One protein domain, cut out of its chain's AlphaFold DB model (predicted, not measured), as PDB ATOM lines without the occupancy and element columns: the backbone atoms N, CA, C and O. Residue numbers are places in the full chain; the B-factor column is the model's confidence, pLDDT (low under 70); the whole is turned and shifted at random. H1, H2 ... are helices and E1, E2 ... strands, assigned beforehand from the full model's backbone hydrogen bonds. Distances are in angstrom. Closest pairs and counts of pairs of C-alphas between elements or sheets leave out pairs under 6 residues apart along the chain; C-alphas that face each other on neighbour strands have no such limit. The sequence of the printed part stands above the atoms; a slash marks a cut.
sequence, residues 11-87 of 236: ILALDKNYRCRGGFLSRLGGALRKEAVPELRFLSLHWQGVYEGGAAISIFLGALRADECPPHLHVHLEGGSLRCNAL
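AT A GLANCE: This is residues 11 to 87 of the 236 residues of an uncharacterized protein of Chromera velia CCMP2878 (UniProt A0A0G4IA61). Three parallel strands lie side by side as a small sheet, and two helices, H1 and H2, lie side by side as a second row, at a distance from one side of that sheet. The strands run one way and the helices run back the other, with loops joining the two rows at both ends. The printed part has 77 residues, with three named strands and two named helices in the order E1, H1, E2, H2, E3; the sheet's order is E1, E2, E3, all parallel. The class is mixed, helices and strands, with under half of the printed residues, 33 of 77, in named elements. The whole is compact, with a radius of gyration of the C-alphas of 11.8 A and spans of 31 by 23 by 15 A.

IN THESE COORDINATES: E1, residues 11 to 14, begins at C-alpha 11 at (19.784, -30.777, -10.976) and is 9.8 A long. H1, residues 25 to 31, measures 9.6 A. E2, residues 42 to 46, measures 13.3 A. H2, residues 54 to 65, is the longest helix at 16.7 A and begins at C-alpha 54 at (13.132, -5.845, -10.680). E3, residues 74 to 78, measures 12.7 A and ends at C-alpha 78 at (23.694, -18.020, -2.875). Residues 79 to 87 hold no named element.

HOW THE PARTS SIT: E1 and E3 are the edge strands of the sheet and E2 is its inner strand. E1 and E2 are parallel, 4 degrees between their directions, with N 14 and O 44 at 2.8 A and N 44 and O 12 at 3.0 A, both within hydrogen-bond range. E2 and E3 are parallel at 12 degrees, with N 45 and O 76 at 2.8 A and N 78 and O 45 at 2.9 A, also within range. E1 and E3 are apart. H1 and H2 touch, and their closest C-alphas, those of Gly 29 and Phe 60, are 4.3 A apart. They run the same way at a shallow tilt of 34 degrees, only just short of steep. Neither helix is on the sheet: H1 has 1 pair of C-alphas within 10 A of it and H2 has 2. In H1 and H2 every O i to N i+4 pair is within hydrogen-bond range. E1, H1, E2 and E2, H2, E3 are strand-helix-strand units, two parallel neighbour strands with a helix between them along the chain, and both crossovers are right-handed.

THE WHOLE: The two C-alphas farthest apart, those of Glu 39 and Asn 85, are 33.3 A apart. The printed part has no cut, and its four links between named elements are short. The mean pLDDT of the printed part is 89.9, and the model's confidence is low, under 70, at residues 49 to 52, in the link from E2 to H2.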
ATOM      1  N   ILE A  11      18.902 -31.757 -11.611       97.75
ATOM      2  CA  ILE A  11      19.784 -30.777 -10.976       97.75
ATOM      3  C   ILE A  11      20.224 -29.757 -12.026       97.75
ATOM      4  O   ILE A  11      20.831 -30.116 -13.035       97.75
ATOM      5  N   LEU A  12      19.966 -28.477 -11.762       96.62
ATOM      6  CA  LEU A  12      20.495 -27.351 -12.524       96.62
ATOM      7  C   LEU A  12      21.324 -26.462 -11.594       96.62
ATOM      8  O   LEU A  12      20.786 -25.657 -10.839       96.62
ATOM      9  N   ALA A  13      22.644 -26.610 -11.654       95.25
ATOM     10  CA  ALA A  13      23.577 -25.804 -10.876       95.25
ATOM     11  C   ALA A  13      24.227 -24.739 -11.770       95.25
ATOM     12  O   ALA A  13      24.892 -25.056 -12.757       95.25
ATOM     13  N   LEU A  14      23.998 -23.468 -11.443       92.50
ATOM     14  CA  LEU A  14      24.546 -22.296 -12.127       92.50
ATOM     15  C   LEU A  14      25.393 -21.434 -11.171       92.50
ATOM     16  O   LEU A  14      25.637 -20.259 -11.450       92.50
ATOM     17  N   ASP A  15      25.876 -22.024 -10.081       83.81
ATOM     18  CA  ASP A  15      26.565 -21.422  -8.932       83.81
ATOM     19  C   ASP A  15      27.959 -20.834  -9.229       83.81
ATOM     20  O   ASP A  15      28.577 -20.182  -8.394       83.81
ATOM     21  N   LYS A  16      28.471 -21.003 -10.448       84.56
ATOM     22  CA  LYS A  16      29.787 -20.473 -10.855       84.56
ATOM     23  C   LYS A  16      29.694 -19.440 -11.971       84.56
ATOM     24  O   LYS A  16      30.700 -19.074 -12.573       84.56
ATOM     25  N   ASN A  17      28.493 -18.920 -12.220       86.00
ATOM     26  CA  ASN A  17      28.227 -17.926 -13.257       86.00
ATOM     27  C   ASN A  17      28.164 -16.505 -12.679       86.00
ATOM     28  O   ASN A  17      27.173 -15.792 -12.818       86.00
ATOM     29  N   TYR A  18      29.266 -16.065 -12.069       80.56
ATOM     30  CA  TYR A  18      29.373 -14.764 -11.394       80.56
ATOM     31  C   TYR A  18      29.105 -13.551 -12.305       80.56
ATOM     32  O   TYR A  18      28.779 -12.475 -11.818       80.56
ATOM     33  N   ARG A  19      29.188 -13.708 -13.633       81.94
ATOM     34  CA  ARG A  19      28.901 -12.629 -14.598       81.94
ATOM     35  C   ARG A  19      27.406 -12.417 -14.878       81.94
ATOM     36  O   ARG A  19      27.053 -11.497 -15.614       81.94
ATOM     37  N   CYS A  20      26.522 -13.245 -14.325       79.50
ATOM     38  CA  CYS A  20      25.087 -13.145 -14.562       79.50
ATOM     39  C   CYS A  20      24.446 -12.040 -13.705       79.50
ATOM     40  O   CYS A  20      24.344 -12.169 -12.492       79.50
ATOM     41  N   ARG A  21      23.947 -10.974 -14.346       80.69
ATOM     42  CA  ARG A  21      23.326  -9.800 -13.689       80.69
ATOM     43  C   ARG A  21      21.804  -9.912 -13.492       80.69
ATOM     44  O   ARG A  21      21.087  -8.932 -13.624       80.69
ATOM     45  N   GLY A  22      21.272 -11.115 -13.279       81.75
ATOM     46  CA  GLY A  22      19.838 -11.327 -13.006       81.75
ATOM     47  C   GLY A  22      18.875 -11.235 -14.203       81.75
ATOM     48  O   GLY A  22      17.795 -11.811 -14.142       81.75
ATOM     49  N   GLY A  23      19.247 -10.630 -15.338       85.94
ATOM     50  CA  GLY A  23      18.359 -10.535 -16.516       85.94
ATOM     51  C   GLY A  23      17.880 -11.884 -17.087       85.94
ATOM     52  O   GLY A  23      16.839 -11.960 -17.736       85.94
ATOM     53  N   PHE A  24      18.603 -12.973 -16.809       89.50
ATOM     54  CA  PHE A  24      18.212 -14.334 -17.191       89.50
ATOM     55  C   PHE A  24      17.063 -14.902 -16.340       89.50
ATOM     56  O   PHE A  24      16.433 -15.871 -16.764       89.50
ATOM     57  N   LEU A  25      16.767 -14.312 -15.174       91.94
ATOM     58  CA  LEU A  25      15.785 -14.828 -14.217       91.94
ATOM     59  C   LEU A  25      14.368 -14.871 -14.793       91.94
ATOM     60  O   LEU A  25      13.642 -15.819 -14.515       91.94
ATOM     61  N   SER A  26      13.990 -13.927 -15.663       92.75
ATOM     62  CA  SER A  26      12.672 -13.960 -16.317       92.75
ATOM     63  C   SER A  26      12.520 -15.182 -17.230       92.75
ATOM     64  O   SER A  26      11.519 -15.898 -17.170       92.75
ATOM     65  N   ARG A  27      13.545 -15.464 -18.045       93.31
ATOM     66  CA  ARG A  27      13.580 -16.626 -18.946       93.31
ATOM     67  C   ARG A  27      13.665 -17.927 -18.163       93.31
ATOM     68  O   ARG A  27      12.988 -18.886 -18.517       93.31
ATOM     69  N   LEU A  28      14.470 -17.943 -17.102       94.31
ATOM     70  CA  LEU A  28      14.576 -19.090 -16.215       94.31
ATOM     71  C   LEU A  28      13.232 -19.371 -15.537       94.31
ATOM     72  O   LEU A  28      12.766 -20.498 -15.606       94.31
ATOM     73  N   GLY A  29      12.561 -18.355 -14.990       94.19
ATOM     74  CA  GLY A  29      11.222 -18.482 -14.410       94.19
ATOM     75  C   GLY A  29      10.219 -19.095 -15.390       94.19
ATOM     76  O   GLY A  29       9.548 -20.065 -15.057       94.19
ATOM     77  N   GLY A  30      10.195 -18.625 -16.643       91.81
ATOM     78  CA  GLY A  30       9.351 -19.218 -17.691       91.81
ATOM     79  C   GLY A  30       9.719 -20.663 -18.074       91.81
ATOM     80  O   GLY A  30       8.871 -21.412 -18.572       91.81
ATOM     81  N   ALA A  31      10.970 -21.069 -17.842       94.25
ATOM     82  CA  ALA A  31      11.448 -22.430 -18.063       94.25
ATOM     83  C   ALA A  31      11.167 -23.371 -16.878       94.25
ATOM     84  O   ALA A  31      11.099 -24.579 -17.090       94.25
ATOM     85  N   LEU A  32      10.934 -22.850 -15.666       94.50
ATOM     86  CA  LEU A  32      10.611 -23.616 -14.450       94.50
ATOM     87  C   LEU A  32       9.156 -24.107 -14.416       94.50
ATOM     88  O   LEU A  32       8.476 -24.029 -13.396       94.50
ATOM     89  N   ARG A  33       8.673 -24.635 -15.539       92.31
ATOM     90  CA  ARG A  33       7.367 -25.285 -15.647       92.31
ATOM     91  C   ARG A  33       7.556 -26.799 -15.639       92.31
ATOM     92  O   ARG A  33       8.430 -27.319 -16.330       92.31
ATOM     93  N   LYS A  34       6.689 -27.513 -14.928       87.81
ATOM     94  CA  LYS A  34       6.669 -28.976 -14.789       87.81
ATOM     95  C   LYS A  34       6.541 -29.707 -16.123       87.81
ATOM     96  O   LYS A  34       6.946 -30.849 -16.228       87.81
ATOM     97  N   GLU A  35       6.039 -29.056 -17.167       91.62
ATOM     98  CA  GLU A  35       6.013 -29.623 -18.523       91.62
ATOM     99  C   GLU A  35       7.388 -29.593 -19.212       91.62
ATOM    100  O   GLU A  35       7.705 -30.464 -20.026       91.62
ATOM    101  N   ALA A  36       8.213 -28.589 -18.897       93.81
ATOM    102  CA  ALA A  36       9.533 -28.398 -19.491       93.81
ATOM    103  C   ALA A  36      10.624 -29.162 -18.724       93.81
ATOM    104  O   ALA A  36      11.515 -29.747 -19.348       93.81
ATOM    105  N   VAL A  37      10.532 -29.163 -17.390       96.12
ATOM    106  CA  VAL A  37      11.500 -29.755 -16.453       96.12
ATOM    107  C   VAL A  37      10.794 -30.509 -15.303       96.12
ATOM    108  O   VAL A  37      10.945 -30.139 -14.140       96.12
ATOM    109  N   PRO A  38       9.994 -31.555 -15.598       95.56
ATOM    110  CA  PRO A  38       9.187 -32.279 -14.602       95.56
ATOM    111  C   PRO A  38       9.992 -32.846 -13.432       95.56
ATOM    112  O   PRO A  38       9.510 -32.833 -12.304       95.56
ATOM    113  N   GLU A  39      11.208 -33.326 -13.700       96.88
ATOM    114  CA  GLU A  39      12.054 -33.992 -12.703       96.88
ATOM    115  C   GLU A  39      12.996 -33.037 -11.961       96.88
ATOM    116  O   GLU A  39      13.761 -33.491 -11.114       96.88
ATOM    117  N   LEU A  40      12.959 -31.726 -12.242       97.81
ATOM    118  CA  LEU A  40      13.879 -30.777 -11.618       97.81
ATOM    119  C   LEU A  40      13.555 -30.615 -10.133       97.81
ATOM    120  O   LEU A  40      12.499 -30.107  -9.752       97.81
ATOM    121  N   ARG A  41      14.509 -31.026  -9.300       97.75
ATOM    122  CA  ARG A  41      14.421 -31.021  -7.835       97.75
ATOM    123  C   ARG A  41      15.360 -30.008  -7.210       97.75
ATOM    124  O   ARG A  41      15.092 -29.545  -6.110       97.75
ATOM    125  N   PHE A  42      16.439 -29.638  -7.897       97.94
ATOM    126  CA  PHE A  42      17.432 -28.720  -7.357       97.94
ATOM    127  C   PHE A  42      17.847 -27.667  -8.382       97.94
ATOM    128  O   PHE A  42      18.303 -27.991  -9.480       97.94
ATOM    129  N   LEU A  43      17.719 -26.401  -7.998       96.75
ATOM    130  CA  LEU A  43      18.207 -25.246  -8.735       96.75
ATOM    131  C   LEU A  43      19.134 -24.442  -7.827       96.75
ATOM    132  O   LEU A  43      18.675 -23.873  -6.841       96.75
ATOM    133  N   SER A  44      20.411 -24.341  -8.184       95.44
ATOM    134  CA  SER A  44      21.347 -23.452  -7.492       95.44
ATOM    135  C   SER A  44      21.769 -22.312  -8.400       95.44
ATOM    136  O   SER A  44      22.182 -22.525  -9.541       95.44
ATOM    137  N   LEU A  45      21.631 -21.092  -7.894       92.44
ATOM    138  CA  LEU A  45      21.994 -19.860  -8.567       92.44
ATOM    139  C   LEU A  45      22.970 -19.099  -7.677       92.44
ATOM    140  O   LEU A  45      22.671 -18.818  -6.520       92.44
ATOM    141  N   HIS A  46      24.101 -18.713  -8.257       87.12
ATOM    142  CA  HIS A  46      25.021 -17.770  -7.640       87.12
ATOM    143  C   HIS A  46      25.199 -16.591  -8.579       87.12
ATOM    144  O   HIS A  46      25.580 -16.757  -9.743       87.12
ATOM    145  N   TRP A  47      24.912 -15.393  -8.092       81.06
ATOM    146  CA  TRP A  47      25.044 -14.174  -8.880       81.06
ATOM    147  C   TRP A  47      25.675 -13.064  -8.056       81.06
ATOM    148  O   TRP A  47      25.628 -13.060  -6.832       81.06
ATOM    149  N   GLN A  48      26.253 -12.081  -8.733       76.06
ATOM    150  CA  GLN A  48      26.969 -10.985  -8.090       76.06
ATOM    151  C   GLN A  48      26.039  -9.779  -7.893       76.06
ATOM    152  O   GLN A  48      26.184  -8.746  -8.537       76.06
ATOM    153  N   GLY A  49      25.028  -9.947  -7.035       66.88
ATOM    154  CA  GLY A  49      23.922  -8.995  -6.856       66.88
ATOM    155  C   GLY A  49      23.072  -8.746  -8.117       66.88
ATOM    156  O   GLY A  49      23.505  -8.928  -9.254       66.88
ATOM    157  N   VAL A  50      21.828  -8.306  -7.926       62.25
ATOM    158  CA  VAL A  50      20.998  -7.781  -9.020       62.25
ATOM    159  C   VAL A  50      20.866  -6.281  -8.805       62.25
ATOM    160  O   VAL A  50      20.196  -5.843  -7.878       62.25
ATOM    161  N   TYR A  51      21.560  -5.500  -9.629       64.25
ATOM    162  CA  TYR A  51      21.455  -4.038  -9.611       64.25
ATOM    163  C   TYR A  51      20.287  -3.554 -10.476       64.25
ATOM    164  O   TYR A  51      19.690  -2.521 -10.190       64.25
ATOM    165  N   GLU A  52      19.944  -4.331 -11.505       67.44
ATOM    166  CA  GLU A  52      18.956  -4.011 -12.529       67.44
ATOM    167  C   GLU A  52      18.126  -5.266 -12.815       67.44
ATOM    168  O   GLU A  52      18.678  -6.355 -12.968       67.44
ATOM    169  N   GLY A  53      16.800  -5.134 -12.894       71.50
ATOM    170  CA  GLY A  53      15.931  -6.255 -13.273       71.50
ATOM    171  C   GLY A  53      14.818  -6.589 -12.290       71.50
ATOM    172  O   GLY A  53      14.450  -7.758 -12.186       71.50
ATOM    173  N   GLY A  54      14.236  -5.593 -11.611       86.12
ATOM    174  CA  GLY A  54      13.132  -5.845 -10.680       86.12
ATOM    175  C   GLY A  54      11.963  -6.614 -11.308       86.12
ATOM    176  O   GLY A  54      11.459  -7.563 -10.716       86.12
ATOM    177  N   ALA A  55      11.623  -6.327 -12.570       91.25
ATOM    178  CA  ALA A  55      10.625  -7.105 -13.309       91.25
ATOM    179  C   ALA A  55      11.036  -8.577 -13.513       91.25
ATOM    180  O   ALA A  55      10.203  -9.473 -13.397       91.25
ATOM    181  N   ALA A  56      12.316  -8.850 -13.789       91.44
ATOM    182  CA  ALA A  56      12.804 -10.213 -13.979       91.44
ATOM    183  C   ALA A  56      12.758 -11.025 -12.678       91.44
ATOM    184  O   ALA A  56      12.386 -12.197 -12.714       91.44
ATOM    185  N   ILE A  57      13.071 -10.395 -11.540       92.69
ATOM    186  CA  ILE A  57      12.920 -11.009 -10.216       92.69
ATOM    187  C   ILE A  57      11.449 -11.274  -9.912       92.69
ATOM    188  O   ILE A  57      11.125 -12.388  -9.519       92.69
ATOM    189  N   SER A  58      10.549 -10.314 -10.145       94.50
ATOM    190  CA  SER A  58       9.110 -10.525  -9.934       94.50
ATOM    191  C   SER A  58       8.564 -11.683 -10.765       94.50
ATOM    192  O   SER A  58       7.834 -12.516 -10.240       94.50
ATOM    193  N   ILE A  59       8.957 -11.789 -12.040       95.19
ATOM    194  CA  ILE A  59       8.566 -12.914 -12.905       95.19
ATOM    195  C   ILE A  59       9.103 -14.236 -12.350       95.19
ATOM    196  O   ILE A  59       8.374 -15.223 -12.295       95.19
ATOM    197  N   PHE A  60      10.369 -14.265 -11.931       95.94
ATOM    198  CA  PHE A  60      10.989 -15.462 -11.372       95.94
ATOM    199  C   PHE A  60      10.315 -15.906 -10.069       95.94
ATOM    200  O   PHE A  60       9.916 -17.061  -9.950       95.94
ATOM    201  N   LEU A  61      10.121 -14.987  -9.124       96.50
ATOM    202  CA  LEU A  61       9.423 -15.240  -7.865       96.50
ATOM    203  C   LEU A  61       7.972 -15.680  -8.108       96.50
ATOM    204  O   LEU A  61       7.514 -16.647  -7.499       96.50
ATOM    205  N   GLY A  62       7.272 -15.036  -9.044       97.19
ATOM    206  CA  GLY A  62       5.936 -15.445  -9.478       97.19
ATOM    207  C   GLY A  62       5.914 -16.879 -10.004       97.19
ATOM    208  O   GLY A  62       5.081 -17.675  -9.576       97.19
ATOM    209  N   ALA A  63       6.885 -17.252 -10.844       96.88
ATOM    210  CA  ALA A  63       7.018 -18.619 -11.337       96.88
ATOM    211  C   ALA A  63       7.242 -19.627 -10.200       96.88
ATOM    212  O   ALA A  63       6.633 -20.688 -10.219       96.88
ATOM    213  N   LEU A  64       8.031 -19.296  -9.170       96.94
ATOM    214  CA  LEU A  64       8.230 -20.176  -8.008       96.94
ATOM    215  C   LEU A  64       6.969 -20.387  -7.159       96.94
ATOM    216  O   LEU A  64       6.918 -21.340  -6.379       96.94
ATOM    217  N   ARG A  65       5.962 -19.519  -7.279       96.25
ATOM    218  CA  ARG A  65       4.660 -19.661  -6.605       96.25
ATOM    219  C   ARG A  65       3.614 -20.368  -7.456       96.25
ATOM    220  O   ARG A  65       2.625 -20.829  -6.900       96.25
ATOM    221  N   ALA A  66       3.826 -20.441  -8.764       96.81
ATOM    222  CA  ALA A  66       2.858 -20.975  -9.704       96.81
ATOM    223  C   ALA A  66       2.671 -22.498  -9.541       96.81
ATOM    224  O   ALA A  66       3.606 -23.225  -9.183       96.81
ATOM    225  N   ASP A  67       1.469 -22.993  -9.840       96.31
ATOM    226  CA  ASP A  67       1.111 -24.420  -9.755       96.31
ATOM    227  C   ASP A  67       1.786 -25.264 -10.848       96.31
ATOM    228  O   ASP A  67       1.864 -26.500 -10.789       96.31
ATOM    229  N   GLU A  68       2.282 -24.598 -11.886       96.56
ATOM    230  CA  GLU A  68       3.111 -25.188 -12.919       96.56
ATOM    231  C   GLU A  68       4.546 -25.399 -12.447       96.56
ATOM    232  O   GLU A  68       5.260 -26.153 -13.096       96.56
ATOM    233  N   CYS A  69       4.996 -24.796 -11.346       97.00
ATOM    234  CA  CYS A  69       6.353 -25.010 -10.854       97.00
ATOM    235  C   CYS A  69       6.496 -26.414 -10.243       97.00
ATOM    236  O   CYS A  69       5.634 -26.805  -9.444       97.00
ATOM    237  N   PRO A  70       7.562 -27.182 -10.559       95.50
ATOM    238  CA  PRO A  70       7.747 -28.515  -9.994       95.50
ATOM    239  C   PRO A  70       7.593 -28.506  -8.459       95.50
ATOM    240  O   PRO A  70       8.201 -27.670  -7.781       95.50
ATOM    241  N   PRO A  71       6.739 -29.372  -7.882       92.56
ATOM    242  CA  PRO A  71       6.362 -29.287  -6.466       92.56
ATOM    243  C   PRO A  71       7.512 -29.640  -5.514       92.56
ATOM    244  O   PRO A  71       7.505 -29.207  -4.367       92.56
ATOM    245  N   HIS A  72       8.508 -30.389  -5.994       95.12
ATOM    246  CA  HIS A  72       9.685 -30.811  -5.228       95.12
ATOM    247  C   HIS A  72      10.930 -29.962  -5.515       95.12
ATOM    248  O   HIS A  72      12.036 -30.364  -5.169       95.12
ATOM    249  N   LEU A  73      10.773 -28.818  -6.191       97.62
ATOM    250  CA  LEU A  73      11.894 -27.949  -6.516       97.62
ATOM    251  C   LEU A  73      12.401 -27.219  -5.268       97.62
ATOM    252  O   LEU A  73      11.671 -26.452  -4.642       97.62
ATOM    253  N   HIS A  74      13.686 -27.395  -4.989       97.94
ATOM    254  CA  HIS A  74      14.460 -26.615  -4.038       97.94
ATOM    255  C   HIS A  74      15.344 -25.619  -4.782       97.94
ATOM    256  O   HIS A  74      16.115 -25.987  -5.670       97.94
ATOM    257  N   VAL A  75      15.224 -24.347  -4.418       96.44
ATOM    258  CA  VAL A  75      15.953 -23.242  -5.035       96.44
ATOM    259  C   VAL A  75      16.906 -22.625  -4.021       96.44
ATOM    260  O   VAL A  75      16.491 -22.167  -2.955       96.44
ATOM    261  N   HIS A  76      18.183 -22.591  -4.378       95.75
ATOM    262  CA  HIS A  76      19.256 -21.981  -3.607       95.75
ATOM    263  C   HIS A  76      19.728 -20.719  -4.319       95.75
ATOM    264  O   HIS A  76      20.190 -20.783  -5.458       95.75
ATOM    265  N   LEU A  77      19.585 -19.576  -3.652       93.12
ATOM    266  CA  LEU A  77      20.072 -18.284  -4.120       93.12
ATOM    267  C   LEU A  77      21.246 -17.870  -3.227       93.12
ATOM    268  O   LEU A  77      21.044 -17.325  -2.141       93.12
ATOM    269  N   GLU A  78      22.466 -18.180  -3.664       86.12
ATOM    270  CA  GLU A  78      23.694 -18.020  -2.875       86.12
ATOM    271  C   GLU A  78      24.627 -16.946  -3.455       86.12
ATOM    272  O   GLU A  78      24.560 -16.587  -4.630       86.12
ATOM    273  N   GLY A  79      25.501 -16.385  -2.615       77.56
ATOM    274  CA  GLY A  79      26.563 -15.443  -3.007       77.56
ATOM    275  C   GLY A  79      26.148 -14.022  -3.385       77.56
ATOM    276  O   GLY A  79      26.954 -13.100  -3.272       77.56
ATOM    277  N   GLY A  80      24.899 -13.826  -3.809       78.56
ATOM    278  CA  GLY A  80      24.337 -12.531  -4.165       78.56
ATOM    279  C   GLY A  80      23.114 -12.189  -3.338       78.56
ATOM    280  O   GLY A  80      22.207 -13.000  -3.204       78.56
ATOM    281  N   SER A  81      23.055 -10.950  -2.858       84.44
ATOM    282  CA  SER A  81      21.861 -10.451  -2.183       84.44
ATOM    283  C   SER A  81      20.803  -9.995  -3.194       84.44
ATOM    284  O   SER A  81      21.124  -9.267  -4.145       84.44
ATOM    285  N   LEU A  82      19.544 -10.404  -2.998       89.94
ATOM    286  CA  LEU A  82      18.403  -9.723  -3.607       89.94
ATOM    287  C   LEU A  82      18.320  -8.331  -2.992       89.94
ATOM    288  O   LEU A  82      18.004  -8.175  -1.814       89.94
ATOM    289  N   ARG A  83      18.656  -7.321  -3.791       91.19
ATOM    290  CA  ARG A  83      18.719  -5.942  -3.321       91.19
ATOM    291  C   ARG A  83      17.341  -5.315  -3.239       91.19
ATOM    292  O   ARG A  83      16.464  -5.584  -4.060       91.19
ATOM    293  N   CYS A  84      17.207  -4.407  -2.284       89.06
ATOM    294  CA  CYS A  84      15.994  -3.663  -1.992       89.06
ATOM    295  C   CYS A  84      15.375  -3.022  -3.243       89.06
ATOM    296  O   CYS A  84      14.179  -3.169  -3.487       89.06
ATOM    297  N   ASN A  85      16.184  -2.374  -4.085       89.06
ATOM    298  CA  ASN A  85      15.734  -1.716  -5.318       89.06
ATOM    299  C   ASN A  85      15.201  -2.690  -6.388       89.06
ATOM    300  O   ASN A  85      14.465  -2.283  -7.282       89.06
ATOM    301  N   ALA A  86      15.555  -3.970  -6.298       90.69
ATOM    302  CA  ALA A  86      15.162  -4.996  -7.250       90.69
ATOM    303  C   ALA A  86      13.870  -5.732  -6.841       90.69
ATOM    304  O   ALA A  86      13.340  -6.527  -7.611       90.69
ATOM    305  N   LEU A  87      13.340  -5.478  -5.643       93.81
ATOM    306  CA  LEU A  87      12.110  -6.095  -5.150       93.81
ATOM    307  C   LEU A  87      10.948  -5.101  -5.194       93.81
ATOM    308  O   LEU A  87      11.088  -3.960  -4.756       93.81
TER     309      LEU A  87